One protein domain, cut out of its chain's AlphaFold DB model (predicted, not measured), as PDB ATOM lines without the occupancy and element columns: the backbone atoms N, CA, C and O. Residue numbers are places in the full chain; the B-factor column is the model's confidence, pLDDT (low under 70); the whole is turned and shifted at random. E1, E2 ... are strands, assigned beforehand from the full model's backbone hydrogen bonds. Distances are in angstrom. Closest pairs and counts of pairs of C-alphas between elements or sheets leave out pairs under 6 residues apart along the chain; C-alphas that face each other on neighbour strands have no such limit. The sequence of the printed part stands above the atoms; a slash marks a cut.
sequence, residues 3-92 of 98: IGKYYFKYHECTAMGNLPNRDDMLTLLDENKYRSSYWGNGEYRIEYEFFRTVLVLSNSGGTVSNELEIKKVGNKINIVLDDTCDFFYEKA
ATOM      1  N   ILE A   3     148.115  90.223 137.304       91.75
ATOM      2  CA  ILE A   3     146.734  90.730 137.160       91.75
ATOM      3  C   ILE A   3     146.325  90.843 135.688       91.75
ATOM      4  O   ILE A   3     145.177  90.575 135.324       91.75
ATOM      5  N   GLY A   4     147.260  91.233 134.822       92.19
ATOM      6  CA  GLY A   4     147.017  91.311 133.386       92.19
ATOM      7  C   GLY A   4     148.305  91.237 132.580       92.19
ATOM      8  O   GLY A   4     149.322  91.799 132.972       92.19
ATOM      9  N   LYS A   5     148.255  90.556 131.437       94.31
ATOM     10  CA  LYS A   5     149.279  90.622 130.389       94.31
ATOM     11  C   LYS A   5     148.651  91.290 129.187       94.31
ATOM     12  O   LYS A   5     147.527  90.946 128.828       94.31
ATOM     13  N   TYR A   6     149.379  92.209 128.583       94.44
ATOM     14  CA  TYR A   6     148.925  92.961 127.433       94.44
ATOM     15  C   TYR A   6     150.010  92.940 126.361       94.44
ATOM     16  O   TYR A   6     151.176  93.209 126.654       94.44
ATOM     17  N   TYR A   7     149.630  92.597 125.135       93.25
ATOM     18  CA  TYR A   7     150.544  92.475 124.001       93.25
ATOM     19  C   TYR A   7     150.438  93.692 123.104       93.25
ATOM     20  O   TYR A   7     149.325  94.126 122.804       93.25
ATOM     21  N   PHE A   8     151.578  94.215 122.662       92.75
ATOM     22  CA  PHE A   8     151.587  95.346 121.750       92.75
ATOM     23  C   PHE A   8     150.962  94.969 120.399       92.75
ATOM     24  O   PHE A   8     151.207  93.891 119.846       92.75
ATOM     25  N   LYS A   9     150.113  95.855 119.888       90.25
ATOM     26  CA  LYS A   9     149.437  95.784 118.597       90.25
ATOM     27  C   LYS A   9     149.549  97.149 117.933       90.25
ATOM     28  O   LYS A   9     149.475  98.181 118.597       90.25
ATOM     29  N   TYR A  10     149.732  97.128 116.621       86.31
ATOM     30  CA  TYR A  10     149.802  98.327 115.806       86.31
ATOM     31  C   TYR A  10     149.208  98.056 114.424       86.31
ATOM     32  O   TYR A  10     149.280  96.923 113.934       86.31
ATOM     33  N   HIS A  11     148.652  99.089 113.796       79.06
ATOM     34  CA  HIS A  11     148.453  99.123 112.347       79.06
ATOM     35  C   HIS A  11     149.610  99.883 111.700       79.06
ATOM     36  O   HIS A  11     150.157 100.808 112.297       79.06
ATOM     37  N   GLU A  12     150.039  99.470 110.504       65.19
ATOM     38  CA  GLU A  12     151.140 100.141 109.807       65.19
ATOM     39  C   GLU A  12     150.755 101.588 109.478       65.19
ATOM     40  O   GLU A  12     150.020 101.881 108.539       65.19
ATOM     41  N   CYS A  13     151.277 102.486 110.300       72.12
ATOM     42  CA  CYS A  13     151.236 103.925 110.164       72.12
ATOM     43  C   CYS A  13     152.684 104.380 109.980       72.12
ATOM     44  O   CYS A  13     153.596 103.803 110.580       72.12
ATOM     45  N   THR A  14     152.933 105.417 109.183       66.62
ATOM     46  CA  THR A  14     154.255 106.060 109.115       66.62
ATOM     47  C   THR A  14     154.497 106.858 110.395       66.62
ATOM     48  O   THR A  14     154.486 108.088 110.390       66.62
ATOM     49  N   ALA A  15     154.646 106.167 111.516       60.19
ATOM     50  CA  ALA A  15     154.896 106.787 112.797       60.19
ATOM     51  C   ALA A  15     156.377 107.154 112.913       60.19
ATOM     52  O   ALA A  15     157.267 106.324 112.725       60.19
ATOM     53  N   MET A  16     156.636 108.424 113.216       54.00
ATOM     54  CA  MET A  16     157.971 108.938 113.500       54.00
ATOM     55  C   MET A  16     158.187 108.926 115.019       54.00
ATOM     56  O   MET A  16     157.688 109.803 115.716       54.00
ATOM     57  N   GLY A  17     158.913 107.937 115.548       64.31
ATOM     58  CA  GLY A  17     159.265 107.882 116.971       64.31
ATOM     59  C   GLY A  17     159.878 106.552 117.415       64.31
ATOM     60  O   GLY A  17     159.842 105.566 116.682       64.31
ATOM     61  N   ASN A  18     160.431 106.528 118.634       69.62
ATOM     62  CA  ASN A  18     160.738 105.274 119.321       69.62
ATOM     63  C   ASN A  18     159.407 104.653 119.749       69.62
ATOM     64  O   ASN A  18     158.683 105.243 120.546       69.62
ATOM     65  N   LEU A  19     159.077 103.498 119.184       78.38
ATOM     66  CA  LEU A  19     157.868 102.743 119.497       78.38
ATOM     67  C   LEU A  19     158.233 101.445 120.212       78.38
ATOM     68  O   LEU A  19     159.360 100.963 120.044       78.38
ATOM     69  N   PRO A  20     157.289 100.848 120.962       82.31
ATOM     70  CA  PRO A  20     157.450  99.480 121.408       82.31
ATOM     71  C   PRO A  20     157.705  98.548 120.219       82.31
ATOM     72  O   PRO A  20     157.130  98.699 119.139       82.31
ATOM     73  N   ASN A  21     158.572  97.564 120.420       83.38
ATOM     74  CA  ASN A  21     158.769  96.478 119.479       83.38
ATOM     75  C   ASN A  21     157.523  95.573 119.460       83.38
ATOM     76  O   ASN A  21     156.771  95.493 120.430       83.38
ATOM     77  N   ARG A  22     157.308  94.840 118.366       81.69
ATOM     78  CA  ARG A  22     156.181  93.910 118.198       81.69
ATOM     79  C   ARG A  22     156.089  92.866 119.316       81.69
ATOM     80  O   ARG A  22     154.988  92.448 119.666       81.69
ATOM     81  N   ASP A  23     157.233  92.466 119.861       85.94
ATOM     82  CA  ASP A  23     157.325  91.479 120.940       85.94
ATOM     83  C   ASP A  23     157.211  92.104 122.343       85.94
ATOM     84  O   ASP A  23     157.270  91.388 123.347       85.94
ATOM     85  N   ASP A  24     157.022  93.426 122.440       89.19
ATOM     86  CA  ASP A  24     156.882  94.096 123.724       89.19
ATOM     87  C   ASP A  24     155.559  93.750 124.408       89.19
ATOM     88  O   ASP A  24     154.469  93.723 123.825       89.19
ATOM     89  N   MET A  25     155.671  93.527 125.712       93.12
ATOM     90  CA  MET A  25     154.561  93.159 126.574       93.12
ATOM     91  C   MET A  25     154.520  94.094 127.776       93.12
ATOM     92  O   MET A  25     155.544  94.373 128.400       93.12
ATOM     93  N   LEU A  26     153.318  94.527 128.140       94.81
ATOM     94  CA  LEU A  26     153.042  95.184 129.409       94.81
ATOM     95  C   LEU A  26     152.376  94.176 130.345       94.81
ATOM     96  O   LEU A  26     151.344  93.588 130.027       94.81
ATOM     97  N   THR A  27     152.978  93.952 131.506       95.88
ATOM     98  CA  THR A  27     152.437  93.066 132.538       95.88
ATOM     99  C   THR A  27     152.094  93.874 133.773       95.88
ATOM    100  O   THR A  27     152.988  94.445 134.392       95.88
ATOM    101  N   LEU A  28     150.818  93.875 134.156       95.44
ATOM    102  CA  LEU A  28     150.358  94.398 135.437       95.44
ATOM    103  C   LEU A  28     150.398  93.279 136.474       95.44
ATOM    104  O   LEU A  28     149.904  92.167 136.246       95.44
ATOM    105  N   LEU A  29     151.012  93.577 137.606       95.06
ATOM    106  CA  LEU A  29     151.195  92.690 138.742       95.06
ATOM    107  C   LEU A  29     150.312  93.156 139.900       95.06
ATOM    108  O   LEU A  29     149.783  94.265 139.896       95.06
ATOM    109  N   ASP A  30     150.168  92.302 140.903       92.88
ATOM    110  CA  ASP A  30     149.675  92.715 142.210       92.88
ATOM    111  C   ASP A  30     150.543  93.808 142.842       92.88
ATOM    112  O   ASP A  30     151.623  94.154 142.353       92.88
ATOM    113  N   GLU A  31     150.015  94.394 143.919       93.56
ATOM    114  CA  GLU A  31     150.662  95.486 144.654       93.56
ATOM    115  C   GLU A  31     150.974  96.707 143.777       93.56
ATOM    116  O   GLU A  31     151.951  97.410 144.019       93.56
ATOM    117  N   ASN A  32     150.155  96.952 142.748       94.56
ATOM    118  CA  ASN A  32     150.286  98.115 141.874       94.56
ATOM    119  C   ASN A  32     151.634  98.185 141.138       94.56
ATOM    120  O   ASN A  32     152.109  99.269 140.820       94.56
ATOM    121  N   LYS A  33     152.260  97.044 140.826       95.56
ATOM    122  CA  LYS A  33     153.531  96.993 140.084       95.56
ATOM    123  C   LYS A  33     153.321  96.640 138.618       95.56
ATOM    124  O   LYS A  33     152.392  95.914 138.272       95.56
ATOM    125  N   TYR A  34     154.213  97.087 137.742       95.38
ATOM    126  CA  TYR A  34     154.233  96.646 136.348       95.38
ATOM    127  C   TYR A  34     155.632  96.251 135.879       95.38
ATOM    128  O   TYR A  34     156.652  96.619 136.468       95.38
ATOM    129  N   ARG A  35     155.662  95.482 134.789       94.69
ATOM    130  CA  ARG A  35     156.868  95.160 134.024       94.69
ATOM    131  C   ARG A  35     156.611  95.365 132.543       94.69
ATOM    132  O   ARG A  35     155.590  94.906 132.027       94.69
ATOM    133  N   SER A  36     157.545  96.013 131.869       91.62
ATOM    134  CA  SER A  36     157.530  96.245 130.432       91.62
ATOM    135  C   SER A  36     158.952  96.224 129.884       91.62
ATOM    136  O   SER A  36     159.865  96.779 130.487       91.62
ATOM    137  N   SER A  37     159.146  95.601 128.726       88.00
ATOM    138  CA  SER A  37     160.410  95.688 127.983       88.00
ATOM    139  C   SER A  37     160.661  97.088 127.415       88.00
ATOM    140  O   SER A  37     161.816  97.480 127.284       88.00
ATOM    141  N   TYR A  38     159.598  97.854 127.148       89.19
ATOM    142  CA  TYR A  38     159.679  99.221 126.632       89.19
ATOM    143  C   TYR A  38     159.758 100.266 127.752       89.19
ATOM    144  O   TYR A  38     160.671 101.086 127.790       89.19
ATOM    145  N   TRP A  39     158.825 100.212 128.709       88.25
ATOM    146  CA  TRP A  39     158.734 101.195 129.801       88.25
ATOM    147  C   TRP A  39     159.610 100.858 131.016       88.25
ATOM    148  O   TRP A  39     159.666 101.628 131.972       88.25
ATOM    149  N   GLY A  40     160.271  99.697 131.022       90.38
ATOM    150  CA  GLY A  40     160.970  99.180 132.194       90.38
ATOM    151  C   GLY A  40     160.008  98.670 133.271       90.38
ATOM    152  O   GLY A  40     158.909  98.192 132.986       90.38
ATOM    153  N   ASN A  41     160.435  98.745 134.530       93.00
ATOM    154  CA  ASN A  41     159.648  98.298 135.678       93.00
ATOM    155  C   ASN A  41     159.282  99.489 136.562       93.00
ATOM    156  O   ASN A  41     160.033 100.466 136.640       93.00
ATOM    157  N   GLY A  42     158.157  99.381 137.260       94.56
ATOM    158  CA  GLY A  42     157.684 100.467 138.101       94.56
ATOM    159  C   GLY A  42     156.367 100.175 138.794       94.56
ATOM    160  O   GLY A  42     155.969  99.019 138.964       94.56
ATOM    161  N   GLU A  43     155.701 101.253 139.178       95.31
ATOM    162  CA  GLU A  43     154.389 101.240 139.807       95.31
ATOM    163  C   GLU A  43     153.340 101.812 138.862       95.31
ATOM    164  O   GLU A  43     153.632 102.669 138.027       95.31
ATOM    165  N   TYR A  44     152.110 101.332 138.984       95.25
ATOM    166  CA  TYR A  44     150.985 101.848 138.234       95.25
ATOM    167  C   TYR A  44     149.822 102.223 139.145       95.25
ATOM    168  O   TYR A  44     149.590 101.631 140.203       95.25
ATOM    169  N   ARG A  45     149.019 103.173 138.682       95.50
ATOM    170  CA  ARG A  45     147.706 103.464 139.258       95.50
ATOM    171  C   ARG A  45     146.682 103.681 138.155       95.50
ATOM    172  O   ARG A  45     147.040 103.989 137.022       95.50
ATOM    173  N   ILE A  46     145.418 103.473 138.497       95.31
ATOM    174  CA  ILE A  46     144.290 103.742 137.608       95.31
ATOM    175  C   ILE A  46     143.622 105.014 138.108       95.31
ATOM    176  O   ILE A  46     143.270 105.093 139.286       95.31
ATOM    177  N   GLU A  47     143.442 105.982 137.219       96.12
ATOM    178  CA  GLU A  47     142.699 107.205 137.502       96.12
ATOM    179  C   GLU A  47     141.440 107.264 136.635       96.12
ATOM    180  O   GLU A  47     141.417 106.823 135.482       96.12
ATOM    181  N   TYR A  48     140.371 107.795 137.223       94.38
ATOM    182  CA  TYR A  48     139.086 107.972 136.563       94.38
ATOM    183  C   TYR A  48     138.881 109.463 136.334       94.38
ATOM    184  O   TYR A  48     138.603 110.213 137.271       94.38
ATOM    185  N   GLU A  49     139.036 109.890 135.088       91.88
ATOM    186  CA  GLU A  49     138.701 111.239 134.662       91.88
ATOM    187  C   GLU A  49     137.243 111.300 134.188       91.88
ATOM    188  O   GLU A  49     136.579 110.282 133.991       91.88
ATOM    189  N   PHE A  50     136.731 112.511 133.967       89.88
ATOM    190  CA  PHE A  50     135.323 112.725 133.623       89.88
ATOM    191  C   PHE A  50     134.882 112.002 132.334       89.88
ATOM    192  O   PHE A  50     133.742 111.554 132.247       89.88
ATOM    193  N   PHE A  51     135.775 111.864 131.346       90.12
ATOM    194  CA  PHE A  51     135.465 111.241 130.050       90.12
ATOM    195  C   PHE A  51     136.240 109.952 129.756       90.12
ATOM    196  O   PHE A  51     135.934 109.284 128.770       90.12
ATOM    197  N   ARG A  52     137.240 109.600 130.569       93.00
ATOM    198  CA  ARG A  52     138.158 108.494 130.270       93.00
ATOM    199  C   ARG A  52     138.740 107.871 131.531       93.00
ATOM    200  O   ARG A  52     138.792 108.488 132.590       93.00
ATOM    201  N   THR A  53     139.186 106.628 131.412       96.25
ATOM    202  CA  THR A  53     139.965 105.938 132.446       96.25
ATOM    203  C   THR A  53     141.403 105.842 131.968       96.25
ATOM    204  O   THR A  53     141.636 105.418 130.838       96.25
ATOM    205  N   VAL A  54     142.362 106.219 132.809       96.06
ATOM    206  CA  VAL A  54     143.783 106.236 132.445       96.06
ATOM    207  C   VAL A  54     144.595 105.306 133.342       96.06
ATOM    208  O   VAL A  54     144.353 105.184 134.544       96.06
ATOM    209  N   LEU A  55     145.558 104.624 132.732       96.25
ATOM    210  CA  LEU A  55     146.627 103.894 133.389       96.25
ATOM    211  C   LEU A  55     147.844 104.810 133.470       96.25
ATOM    212  O   LEU A  55     148.436 105.149 132.448       96.25
ATOM    213  N   VAL A  56     148.234 105.172 134.686       95.25
ATOM    214  CA  VAL A  56     149.435 105.970 134.929       95.25
ATOM    215  C   VAL A  56     150.578 105.034 135.295       95.25
ATOM    216  O   VAL A  56     150.470 104.305 136.281       95.25
ATOM    217  N   LEU A  57     151.657 105.047 134.511       94.69
ATOM    218  CA  LEU A  57     152.876 104.268 134.735       94.69
ATOM    219  C   LEU A  57     153.994 105.167 135.270       94.69
ATOM    220  O   LEU A  57     154.399 106.110 134.593       94.69
ATOM    221  N   SER A  58     154.518 104.842 136.449       93.81
ATOM    222  CA  SER A  58     155.643 105.530 137.087       93.81
ATOM    223  C   SER A  58     156.859 104.607 137.154       93.81
ATOM    224  O   SER A  58     156.835 103.595 137.857       93.81
ATOM    225  N   ASN A  59     157.939 104.960 136.454       87.69
ATOM    226  CA  ASN A  59     159.160 104.150 136.428       87.69
ATOM    227  C   ASN A  59     159.839 104.112 137.811       87.69
ATOM    228  O   ASN A  59     159.917 105.129 138.506       87.69
ATOM    229  N   SER A  60     160.408 102.963 138.191       76.75
ATOM    230  CA  SER A  60     161.191 102.842 139.429       76.75
ATOM    231  C   SER A  60     162.362 103.833 139.448       76.75
ATOM    232  O   SER A  60     163.242 103.780 138.592       76.75
ATOM    233  N   GLY A  61     162.384 104.720 140.447       67.88
ATOM    234  CA  GLY A  61     163.432 105.734 140.619       67.88
ATOM    235  C   GLY A  61     163.280 106.988 139.745       67.88
ATOM    236  O   GLY A  61     164.182 107.823 139.746       67.88
ATOM    237  N   GLY A  62     162.174 107.133 139.008       62.88
ATOM    238  CA  GLY A  62     161.911 108.283 138.142       62.88
ATOM    239  C   GLY A  62     160.937 109.308 138.735       62.88
ATOM    240  O   GLY A  62     160.090 108.982 139.560       62.88
ATOM    241  N   THR A  63     161.030 110.552 138.260       66.81
ATOM    242  CA  THR A  63     160.039 111.630 138.470       66.81
ATOM    243  C   THR A  63     159.036 111.748 137.315       66.81
ATOM    244  O   THR A  63     158.197 112.644 137.317       66.81
ATOM    245  N   VAL A  64     159.142 110.874 136.309       76.19
ATOM    246  CA  VAL A  64     158.358 110.917 135.071       76.19
ATOM    247  C   VAL A  64     157.301 109.820 135.102       76.19
ATOM    248  O   VAL A  64     157.622 108.654 135.347       76.19
ATOM    249  N   SER A  65     156.056 110.203 134.827       86.00
ATOM    250  CA  SER A  65     154.926 109.296 134.646       86.00
ATOM    251  C   SER A  65     154.396 109.371 133.219       86.00
ATOM    252  O   SER A  65     154.403 110.439 132.611       86.00
ATOM    253  N   ASN A  66     153.911 108.244 132.703       89.81
ATOM    254  CA  ASN A  66     153.236 108.167 131.410       89.81
ATOM    255  C   ASN A  66     151.762 107.838 131.630       89.81
ATOM    256  O   ASN A  66     151.447 106.902 132.364       89.81
ATOM    257  N   GLU A  67     150.877 108.593 130.990       93.00
ATOM    258  CA  GLU A  67     149.433 108.385 131.052       93.00
ATOM    259  C   GLU A  67     148.969 107.704 129.768       93.00
ATOM    260  O   GLU A  67     149.197 108.207 128.670       93.00
ATOM    261  N   LEU A  68     148.335 106.543 129.912       93.69
ATOM    262  CA  LEU A  68     147.842 105.737 128.801       93.69
ATOM    263  C   LEU A  68     146.341 105.524 128.969       93.69
ATOM    264  O   LEU A  68     145.887 105.114 130.037       93.69
ATOM    265  N   GLU A  69     145.549 105.772 127.933       95.50
ATOM    266  CA  GLU A  69     144.099 105.612 128.040       95.50
ATOM    267  C   GLU A  69     143.703 104.132 128.012       95.50
ATOM    268  O   GLU A  69     144.170 103.360 127.175       95.50
ATOM    269  N   ILE A  70     142.805 103.721 128.907       95.06
ATOM    270  CA  ILE A  70     142.198 102.393 128.884       95.06
ATOM    271  C   ILE A  70     140.871 102.478 128.129       95.06
ATOM    272  O   ILE A  70     139.916 103.097 128.600       95.06
ATOM    273  N   LYS A  71     140.775 101.778 126.996       94.19
ATOM    274  CA  LYS A  71     139.545 101.660 126.203       94.19
ATOM    275  C   LYS A  71     139.033 100.229 126.183       94.19
ATOM    276  O   LYS A  71     139.798  99.270 126.100       94.19
ATOM    277  N   LYS A  72     137.709 100.074 126.207       90.88
ATOM    278  CA  LYS A  72     137.048  98.799 125.912       90.88
ATOM    279  C   LYS A  72     136.610  98.795 124.451       90.88
ATOM    280  O   LYS A  72     135.723  99.557 124.080       90.88
ATOM    281  N   VAL A  73     137.201  97.922 123.640       88.44
ATOM    282  CA  VAL A  73     136.868  97.763 122.216       88.44
ATOM    283  C   VAL A  73     136.245  96.383 122.030       88.44
ATOM    284  O   VAL A  73     136.912  95.354 122.131       88.44
ATOM    285  N   GLY A  74     134.924  96.340 121.841       88.44
ATOM    286  CA  GLY A  74     134.169  95.086 121.878       88.44
ATOM    287  C   GLY A  74     134.313  94.383 123.234       88.44
ATOM    288  O   GLY A  74     133.953  94.938 124.272       88.44
ATOM    289  N   ASN A  75     134.864  93.165 123.232       86.69
ATOM    290  CA  ASN A  75     135.145  92.391 124.450       86.69
ATOM    291  C   ASN A  75     136.597  92.523 124.943       86.69
ATOM    292  O   ASN A  75     136.974  91.860 125.907       86.69
ATOM    293  N   LYS A  76     137.409  93.366 124.296       88.50
ATOM    294  CA  LYS A  76     138.831  93.551 124.596       88.50
ATOM    295  C   LYS A  76     139.067  94.805 125.428       88.50
ATOM    296  O   LYS A  76     138.321  95.779 125.322       88.50
ATOM    297  N   ILE A  77     140.110  94.766 126.253       91.94
ATOM    298  CA  ILE A  77     140.632  95.936 126.966       91.94
ATOM    299  C   ILE A  77     141.942  96.327 126.292       91.94
ATOM    300  O   ILE A  77     142.874  95.521 126.266       91.94
ATOM    301  N   ASN A  78     142.003  97.561 125.810       94.06
ATOM    302  CA  ASN A  78     143.160  98.141 125.148       94.06
ATOM    303  C   ASN A  78     143.730  99.262 126.016       94.06
ATOM    304  O   ASN A  78     142.980 100.055 126.580       94.06
ATOM    305  N   ILE A  79     145.053  99.323 126.112       94.81
ATOM    306  CA  ILE A  79     145.800 100.441 126.688       94.81
ATOM    307  C   ILE A  79     146.404 101.196 125.507       94.81
ATOM    308  O   ILE A  79     147.309 100.685 124.850       94.81
ATOM    309  N   VAL A  80     145.853 102.361 125.201       92.69
ATOM    310  CA  VAL A  80     146.169 103.151 124.012       92.69
ATOM    311  C   VAL A  80     147.438 103.963 124.236       92.69
ATOM    312  O   VAL A  80     147.580 104.639 125.254       92.69
ATOM    313  N   LEU A  81     148.349 103.885 123.268       89.50
ATOM    314  CA  LEU A  81     149.577 104.680 123.195       89.50
ATOM    315  C   LEU A  81     149.427 105.825 122.191       89.50
ATOM    316  O   LEU A  81     149.885 106.929 122.461       89.50
ATOM    317  N   ASP A  82     148.787 105.558 121.052       83.88
ATOM    318  CA  ASP A  82     148.476 106.554 120.026       83.88
ATOM    319  C   ASP A  82     147.192 106.143 119.294       83.88
ATOM    320  O   ASP A  82     147.140 105.083 118.668       83.88
ATOM    321  N   ASP A  83     146.161 106.984 119.378       78.12
ATOM    322  CA  ASP A  83     144.883 106.782 118.687       78.12
ATOM    323  C   ASP A  83     144.974 107.027 117.175       78.12
ATOM    324  O   ASP A  83     144.186 106.480 116.412       78.12
ATOM    325  N   THR A  84     145.912 107.856 116.715       81.06
ATOM    326  CA  THR A  84     146.017 108.242 115.298       81.06
ATOM    327  C   THR A  84     146.530 107.087 114.447       81.06
ATOM    328  O   THR A  84     146.111 106.911 113.305       81.06
ATOM    329  N   CYS A  85     147.452 106.310 115.013       78.25
ATOM    330  CA  CYS A  85     148.108 105.185 114.354       78.25
ATOM    331  C   CYS A  85     147.648 103.815 114.898       78.25
ATOM    332  O   CYS A  85     148.244 102.793 114.551       78.25
ATOM    333  N   ASP A  86     146.608 103.775 115.741       85.56
ATOM    334  CA  ASP A  86     146.105 102.563 116.402       85.56
ATOM    335  C   ASP A  86     147.216 101.755 117.098       85.56
ATOM    336  O   ASP A  86     147.346 100.538 116.920       85.56
ATOM    337  N   PHE A  87     148.042 102.428 117.902       89.62
ATOM    338  CA  PHE A  87     149.060 101.778 118.728       89.62
ATOM    339  C   PHE A  87     148.507 101.521 120.120       89.62
ATOM    340  O   PHE A  87     148.156 102.451 120.848       89.62
ATOM    341  N   PHE A  88     148.442 100.253 120.514       93.00
ATOM    342  CA  PHE A  88     147.868  99.872 121.799       93.00
ATOM    343  C   PHE A  88     148.435  98.559 122.328       93.00
ATOM    344  O   PHE A  88     148.882  97.694 121.579       93.00
ATOM    345  N   TYR A  89     148.368  98.373 123.642       93.69
ATOM    346  CA  TYR A  89     148.494  97.054 124.247       93.69
ATOM    347  C   TYR A  89     147.109  96.432 124.430       93.69
ATOM    348  O   TYR A  89     146.273  96.973 125.151       93.69
ATOM    349  N   GLU A  90     146.866  95.274 123.826       94.06
ATOM    350  CA  GLU A  90     145.620  94.518 123.992       94.06
ATOM    351  C   GLU A  90     145.766  93.486 125.109       94.06
ATOM    352  O   GLU A  90     146.742  92.730 125.138       94.06
ATOM    353  N   LYS A  91     144.784  93.412 126.013       93.19
ATOM    354  CA  LYS A  91     144.766  92.400 127.072       93.19
ATOM    355  C   LYS A  91     144.732  90.998 126.464       93.19
ATOM    356  O   LYS A  91     143.850  90.662 125.679       93.19
ATOM    357  N   ALA A  92     145.669  90.160 126.890       89.50
ATOM    358  CA  ALA A  92     145.659  88.741 126.597       89.50
ATOM    359  C   ALA A  92     144.412  88.107 127.225       89.50
ATOM    360  O   ALA A  92     144.215  88.200 128.440       89.50
TER     361      ALA A  92
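What this domain is: This is residues 3 to 92 of the 98 residues of an uncharacterized protein of Sphingobacterium sp. B29 (UniProt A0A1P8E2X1). The domain is a small closed barrel of eight antiparallel strands, which follow one another round the ring in chain order, the last, E8, beside the first, E1. A long loop, residues 10 to 24, joins E1 to E2, while tight turns join the other strands. The printed part has 90 residues, with eight named strands, E1 to E8, and no named helix; its class is all strand. It is compact, with a radius of gyration of the C-alphas of 12.7 A, and rounded, with spans of 34 by 28 by 23 A.

Where its parts are: E1, residues 3 to 9, begins at C-alpha 3 at (146.734, 90.730, 137.160) and is 19.4 A long from first to last C-alpha. E2 is residues 25 to 29 and E3 residues 33 to 36. E4, residues 40 to 48, is 24.0 A long and bends by 57 degrees at residue 43, where C-alpha 43 is at (154.389, 101.240, 139.807). E5, residues 53 to 59, is 19.7 A long, and E6, residues 65 to 73, is 24.8 A long. E7, residues 76 to 82, is 16.8 A long. E8, residues 87 to 91, ends at C-alpha 91 at (144.766, 92.400, 127.072).

How they stand to each other: The eight strands form a meander, each strand the antiparallel neighbour of the one before. E8 and E1 close the barrel at 145 degrees between their directions, with N 9 and O 88 2.8 A apart, within hydrogen-bond range. On the other side of E1 lies E2, at 166 degrees, with N 6 and O 26 at 2.8 A. E2 and E3 form a hairpin at 168 degrees, with N 27 and O 35 at 2.8 A. E3 and E4 form a hairpin at 121 degrees, with N 34 and O 42 at 2.9 A; E3 lies beside residues 40 to 44 of E4. The hairpin of E4 and E5 has N 43 and O 58 at 2.9 A, and that of E5 and E6 has N 55 and O 68 at 2.8 A. E6 and E7 are a hairpin with N 71 and O 78 at 2.8 A, and E7 and E8 one with N 79 and O 89 at 2.8 A. Among the pairs that are apart are E1 and E5, E2 and E6, E3 and E7, and E4 and E8.

The domain as a whole: The two C-alphas farthest apart are those of Thr 14 and Glu 31, 37.3 A. The printed part has no cut. The link from E1 to E2 is long, with 15 residues; their C-alphas lie 10 to 20 A from the mean of all C-alphas. The mean pLDDT of the printed part is 87.8, and it is under 70 at residue 12, residues 14 to 18 and residues 61 to 63.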